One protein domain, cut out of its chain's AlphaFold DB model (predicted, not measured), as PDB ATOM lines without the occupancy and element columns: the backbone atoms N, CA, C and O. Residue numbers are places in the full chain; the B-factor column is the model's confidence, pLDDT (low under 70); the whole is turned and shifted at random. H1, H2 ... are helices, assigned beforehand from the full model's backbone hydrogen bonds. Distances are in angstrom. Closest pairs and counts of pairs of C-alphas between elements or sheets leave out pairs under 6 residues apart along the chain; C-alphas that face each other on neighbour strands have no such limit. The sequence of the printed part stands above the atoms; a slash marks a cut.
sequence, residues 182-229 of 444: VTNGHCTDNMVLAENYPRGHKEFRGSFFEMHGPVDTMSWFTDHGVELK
ATOM      1  N   VAL A 182     185.124 164.578 188.202       94.31
ATOM      2  CA  VAL A 182     183.858 164.215 188.862       94.31
ATOM      3  C   VAL A 182     184.089 163.686 190.274       94.31
ATOM      4  O   VAL A 182     183.370 164.051 191.198       94.31
ATOM      5  N   THR A 183     185.082 162.813 190.432       92.69
ATOM      6  CA  THR A 183     185.420 162.148 191.694       92.69
ATOM      7  C   THR A 183     186.844 161.575 191.614       92.69
ATOM      8  O   THR A 183     187.599 161.927 190.703       92.69
ATOM      9  N   ASN A 184     187.242 160.719 192.556       89.62
ATOM     10  CA  ASN A 184     188.532 160.028 192.550       89.62
ATOM     11  C   ASN A 184     188.350 158.499 192.524       89.62
ATOM     12  O   ASN A 184     187.697 157.936 193.397       89.62
ATOM     13  N   GLY A 185     188.935 157.836 191.526       80.50
ATOM     14  CA  GLY A 185     188.766 156.410 191.239       80.50
ATOM     15  C   GLY A 185     189.759 155.489 191.952       80.50
ATOM     16  O   GLY A 185     189.595 154.277 191.885       80.50
ATOM     17  N   HIS A 186     190.772 156.026 192.641       69.38
ATOM     18  CA  HIS A 186     191.740 155.208 193.388       69.38
ATOM     19  C   HIS A 186     191.318 154.903 194.827       69.38
ATOM     20  O   HIS A 186     191.986 154.121 195.499       69.38
ATOM     21  N   CYS A 187     190.224 155.487 195.314       62.22
ATOM     22  CA  CYS A 187     189.835 155.353 196.710       62.22
ATOM     23  C   CYS A 187     188.597 154.469 196.871       62.22
ATOM     24  O   CYS A 187     187.478 154.968 196.970       62.22
ATOM     25  N   THR A 188     188.806 153.152 196.923       63.47
ATOM     26  CA  THR A 188     187.816 152.222 197.493       63.47
ATOM     27  C   THR A 188     187.806 152.280 199.023       63.47
ATOM     28  O   THR A 188     186.799 151.945 199.636       63.47
ATOM     29  N   ASP A 189     188.908 152.732 199.635       75.38
ATOM     30  CA  ASP A 189     189.015 152.958 201.075       75.38
ATOM     31  C   ASP A 189     188.778 154.437 201.423       75.38
ATOM     32  O   ASP A 189     189.553 155.335 201.069       75.38
ATOM     33  N   ASN A 190     187.701 154.675 202.166       72.50
ATOM     34  CA  ASN A 190     187.288 155.993 202.637       72.50
ATOM     35  C   ASN A 190     188.319 156.626 203.580       72.50
ATOM     36  O   ASN A 190     188.489 157.848 203.576       72.50
ATOM     37  N   MET A 191     189.045 155.814 204.353       78.88
ATOM     38  CA  MET A 191     190.083 156.298 205.265       78.88
ATOM     39  C   MET A 191     191.252 156.902 204.488       78.88
ATOM     40  O   MET A 191     191.703 157.998 204.820       78.88
ATOM     41  N   VAL A 192     191.676 156.234 203.413       82.06
ATOM     42  CA  VAL A 192     192.746 156.713 202.524       82.06
ATOM     43  C   VAL A 192     192.311 157.975 201.783       82.06
ATOM     44  O   VAL A 192     193.076 158.937 201.679       82.06
ATOM     45  N   LEU A 193     191.061 158.035 201.312       82.06
ATOM     46  CA  LEU A 193     190.548 159.259 200.702       82.06
ATOM     47  C   LEU A 193     190.591 160.419 201.692       82.06
ATOM     48  O   LEU A 193     191.103 161.486 201.354       82.06
ATOM     49  N   ALA A 194     190.106 160.199 202.917       84.75
ATOM     50  CA  ALA A 194     190.061 161.215 203.955       84.75
ATOM     51  C   ALA A 194     191.445 161.821 204.219       84.75
ATOM     52  O   ALA A 194     191.533 163.022 204.484       84.75
ATOM     53  N   GLU A 195     192.530 161.043 204.146       85.44
ATOM     54  CA  GLU A 195     193.909 161.530 204.337       85.44
ATOM     55  C   GLU A 195     194.308 162.635 203.354       85.44
ATOM     56  O   GLU A 195     195.187 163.432 203.663       85.44
ATOM     57  N   ASN A 196     193.621 162.758 202.218       85.75
ATOM     58  CA  ASN A 196     193.860 163.813 201.235       85.75
ATOM     59  C   ASN A 196     193.126 165.133 201.555       85.75
ATOM     60  O   ASN A 196     193.311 166.125 200.846       85.75
ATOM     61  N   TYR A 197     192.326 165.176 202.629       87.12
ATOM     62  CA  TYR A 197     191.521 166.333 203.029       87.12
ATOM     63  C   TYR A 197     192.034 166.944 204.340       87.12
ATOM     64  O   TYR A 197     191.520 166.624 205.411       87.12
ATOM     65  N   PRO A 198     192.990 167.895 204.300       86.38
ATOM     66  CA  PRO A 198     193.527 168.541 205.508       86.38
ATOM     67  C   PRO A 198     192.459 169.193 206.397       86.38
ATOM     68  O   PRO A 198     192.646 169.339 207.603       86.38
ATOM     69  N   ARG A 199     191.343 169.617 205.798       85.06
ATOM     70  CA  ARG A 199     190.163 170.167 206.470       85.06
ATOM     71  C   ARG A 199     188.967 169.397 205.926       85.06
ATOM     72  O   ARG A 199     188.681 169.516 204.739       85.06
ATOM     73  N   GLY A 200     188.352 168.567 206.762       80.94
ATOM     74  CA  GLY A 200     187.368 167.564 206.347       80.94
ATOM     75  C   GLY A 200     187.776 166.133 206.699       80.94
ATOM     76  O   GLY A 200     186.942 165.242 206.653       80.94
ATOM     77  N   HIS A 201     189.035 165.887 207.086       84.69
ATOM     78  CA  HIS A 201     189.526 164.539 207.378       84.69
ATOM     79  C   HIS A 201     188.610 163.737 208.313       84.69
ATOM     80  O   HIS A 201     188.322 162.579 208.044       84.69
ATOM     81  N   LYS A 202     188.137 164.338 209.412       83.88
ATOM     82  CA  LYS A 202     187.294 163.633 210.390       83.88
ATOM     83  C   LYS A 202     185.914 163.330 209.820       83.88
ATOM     84  O   LYS A 202     185.424 162.221 209.985       83.88
ATOM     85  N   GLU A 203     185.324 164.304 209.143       79.56
ATOM     86  CA  GLU A 203     184.020 164.201 208.500       79.56
ATOM     87  C   GLU A 203     184.048 163.119 207.408       79.56
ATOM     88  O   GLU A 203     183.143 162.294 207.327       79.56
ATOM     89  N   PHE A 204     185.139 163.043 206.642       76.00
ATOM     90  CA  PHE A 204     185.340 162.066 205.571       76.00
ATOM     91  C   PHE A 204     185.591 160.627 206.070       76.00
ATOM     92  O   PHE A 204     185.476 159.695 205.284       76.00
ATOM     93  N   ARG A 205     185.893 160.410 207.358       76.44
ATOM     94  CA  ARG A 205     186.057 159.056 207.932       76.44
ATOM     95  C   ARG A 205     184.739 158.378 208.325       76.44
ATOM     96  O   ARG A 205     184.757 157.207 208.676       76.44
ATOM     97  N   GLY A 206     183.636 159.127 208.375       72.19
ATOM     98  CA  GLY A 206     182.360 158.661 208.920       72.19
ATOM     99  C   GLY A 206     181.283 158.395 207.867       72.19
ATOM    100  O   GLY A 206     181.551 158.050 206.717       72.19
ATOM    101  N   SER A 207     180.034 158.624 208.269       65.00
ATOM    102  CA  SER A 207     178.813 158.238 207.549       65.00
ATOM    103  C   SER A 207     178.653 158.804 206.134       65.00
ATOM    104  O   SER A 207     177.864 158.266 205.361       65.00
ATOM    105  N   PHE A 208     179.356 159.884 205.770       66.44
ATOM    106  CA  PHE A 208     179.229 160.473 204.432       66.44
ATOM    107  C   PHE A 208     179.635 159.490 203.332       66.44
ATOM    108  O   PHE A 208     178.954 159.414 202.312       66.44
ATOM    109  N   PHE A 209     180.678 158.694 203.568       68.81
ATOM    110  CA  PHE A 209     181.165 157.743 202.572       68.81
ATOM    111  C   PHE A 209     180.553 156.351 202.676       68.81
ATOM    112  O   PHE A 209     180.528 155.637 201.682       68.81
ATOM    113  N   GLU A 210     180.033 155.969 203.843       72.50
ATOM    114  CA  GLU A 210     179.254 154.730 203.966       72.50
ATOM    115  C   GLU A 210     177.906 154.837 203.237       72.50
ATOM    116  O   GLU A 210     177.366 153.828 202.793       72.50
ATOM    117  N   MET A 211     177.365 156.054 203.100       79.38
ATOM    118  CA  MET A 211     176.090 156.297 202.417       79.38
ATOM    119  C   MET A 211     176.242 156.604 200.922       79.38
ATOM    120  O   MET A 211     175.363 156.225 200.145       79.38
ATOM    121  N   HIS A 212     177.278 157.351 200.521       85.00
ATOM    122  CA  HIS A 212     177.534 157.679 199.115       85.00
ATOM    123  C   HIS A 212     178.998 158.095 198.884       85.00
ATOM    124  O   HIS A 212     179.366 159.259 199.071       85.00
ATOM    125  N   GLY A 213     179.835 157.143 198.474       87.19
ATOM    126  CA  GLY A 213     181.256 157.347 198.190       87.19
ATOM    127  C   GLY A 213     181.586 157.543 196.701       87.19
ATOM    128  O   GLY A 213     180.694 157.666 195.857       87.19
ATOM    129  N   PRO A 214     182.886 157.548 196.335       88.88
ATOM    130  CA  PRO A 214     183.330 157.731 194.955       88.88
ATOM    131  C   PRO A 214     182.787 156.669 194.003       88.88
ATOM    132  O   PRO A 214     182.401 156.998 192.884       88.88
ATOM    133  N   VAL A 215     182.733 155.411 194.452       88.94
ATOM    134  CA  VAL A 215     182.190 154.296 193.668       88.94
ATOM    135  C   VAL A 215     180.708 154.517 193.385       88.94
ATOM    136  O   VAL A 215     180.308 154.448 192.227       88.94
ATOM    137  N   ASP A 216     179.924 154.897 194.395       90.69
ATOM    138  CA  ASP A 216     178.500 155.200 194.220       90.69
ATOM    139  C   ASP A 216     178.284 156.386 193.279       90.69
ATOM    140  O   ASP A 216     177.377 156.356 192.451       90.69
ATOM    141  N   THR A 217     179.130 157.418 193.360       93.12
ATOM    142  CA  THR A 217     179.090 158.548 192.422       93.12
ATOM    143  C   THR A 217     179.360 158.084 190.991       93.12
ATOM    144  O   THR A 217     178.646 158.489 190.073       93.12
ATOM    145  N   MET A 218     180.367 157.228 190.780       94.06
ATOM    146  CA  MET A 218     180.691 156.711 189.447       94.06
ATOM    147  C   MET A 218     179.564 155.849 188.874       94.06
ATOM    148  O   MET A 218     179.169 156.049 187.722       94.06
ATOM    149  N   SER A 219     179.025 154.934 189.683       95.12
ATOM    150  CA  SER A 219     177.874 154.108 189.315       95.12
ATOM    151  C   SER A 219     176.661 154.973 189.005       95.12
ATOM    152  O   SER A 219     176.072 154.818 187.944       95.12
ATOM    153  N   TRP A 220     176.357 155.965 189.849       97.25
ATOM    154  CA  TRP A 220     175.221 156.854 189.636       97.25
ATOM    155  C   TRP A 220     175.308 157.574 188.288       97.25
ATOM    156  O   TRP A 220     174.338 157.568 187.540       97.25
ATOM    157  N   PHE A 221     176.451 158.155 187.923       98.12
ATOM    158  CA  PHE A 221     176.580 158.803 186.611       98.12
ATOM    159  C   PHE A 221     176.479 157.811 185.446       98.12
ATOM    160  O   PHE A 221     175.830 158.122 184.447       98.12
ATOM    161  N   THR A 222     177.053 156.615 185.593       97.31
ATOM    162  CA  THR A 222     176.993 155.563 184.565       97.31
ATOM    163  C   THR A 222     175.554 155.083 184.348       97.31
ATOM    164  O   THR A 222     175.098 155.016 183.206       97.31
ATOM    165  N   ASP A 223     174.802 154.861 185.429       97.88
ATOM    166  CA  ASP A 223     173.389 154.458 185.405       97.88
ATOM    167  C   ASP A 223     172.485 155.521 184.759       97.88
ATOM    168  O   ASP A 223     171.430 155.199 184.213       97.88
ATOM    169  N   HIS A 224     172.912 156.789 184.778       97.94
ATOM    170  CA  HIS A 224     172.220 157.913 184.139       97.94
ATOM    171  C   HIS A 224     172.866 158.322 182.800       97.94
ATOM    172  O   HIS A 224     172.701 159.455 182.338       97.94
ATOM    173  N   GLY A 225     173.585 157.395 182.157       97.56
ATOM    174  CA  GLY A 225     174.037 157.521 180.769       97.56
ATOM    175  C   GLY A 225     175.306 158.349 180.561       97.56
ATOM    176  O   GLY A 225     175.598 158.733 179.427       97.56
ATOM    177  N   VAL A 226     176.070 158.636 181.619       98.31
ATOM    178  CA  VAL A 226     177.376 159.297 181.517       98.31
ATOM    179  C   VAL A 226     178.486 158.302 181.825       98.31
ATOM    180  O   VAL A 226     178.819 158.059 182.981       98.31
ATOM    181  N   GLU A 227     179.113 157.773 180.777       97.88
ATOM    182  CA  GLU A 227     180.304 156.938 180.931       97.88
ATOM    183  C   GLU A 227     181.481 157.740 181.501       97.88
ATOM    184  O   GLU A 227     181.768 158.870 181.077       97.88
ATOM    185  N   LEU A 228     182.203 157.122 182.434       97.81
ATOM    186  CA  LEU A 228     183.355 157.706 183.109       97.81
ATOM    187  C   LEU A 228     184.632 156.910 182.827       97.81
ATOM    188  O   LEU A 228     184.600 155.705 182.585       97.81
ATOM    189  N   LYS A 229     185.773 157.592 182.905       95.81
ATOM    190  CA  LYS A 229     187.114 157.005 182.819       95.81
ATOM    191  C   LYS A 229     187.990 157.501 183.961       95.81
ATOM    192  O   LYS A 229     187.885 158.660 184.370       95.81
TER     193      LYS A 229
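AT A GLANCE: This is residues 182 to 229 of the 444 residues of an uncharacterized protein of Morus notabilis (UniProt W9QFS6). Four short helices are strung along an elongated, loosely joined shape: H1 and H2 pack together at one end, H3 comes next, and H4, the longest, reaches toward the other end. After H4, residues 224 to 229 fold back. The printed part has 48 residues with four named helices, H1 to H4 in chain order, and no named strand: all helix. It is only just compact, close to loose, with a radius of gyration of the C-alphas of 11.4 A and spans of 33 by 19 by 16 A.

IN THESE COORDINATES: Find C-alpha 190 at (187.288, 155.993, 202.637), where H1 begins; it runs to residue 195, 8.8 A. Next come H2, residues 201 to 204, and H3, residues 207 to 211. H4, residues 214 to 223, runs 14.2 A to C-alpha 223 at (173.389, 154.458, 185.405).

HOW THE PARTS SIT: H1 and H2 touch, their closest C-alphas, of Ala 194 and His 201, 4.8 A apart. H1 and H3 are close but not clearly touching, at 6.4 A between the C-alphas of Asn 190 and Phe 209. H4 is apart from H1 and H2; H3 and H4 meet only through their link. In H1, H3 and H4 every O i to N i+4 pair is within hydrogen-bond range; H2 is too short for one.

THE WHOLE: The farthest C-alphas, of Pro 198 and Gly 225, are 33.4 A apart. The printed part has no cut, and its three links between helices are tight. Look for pLDDT under 70 at residues 186 to 188 and 207 to 209.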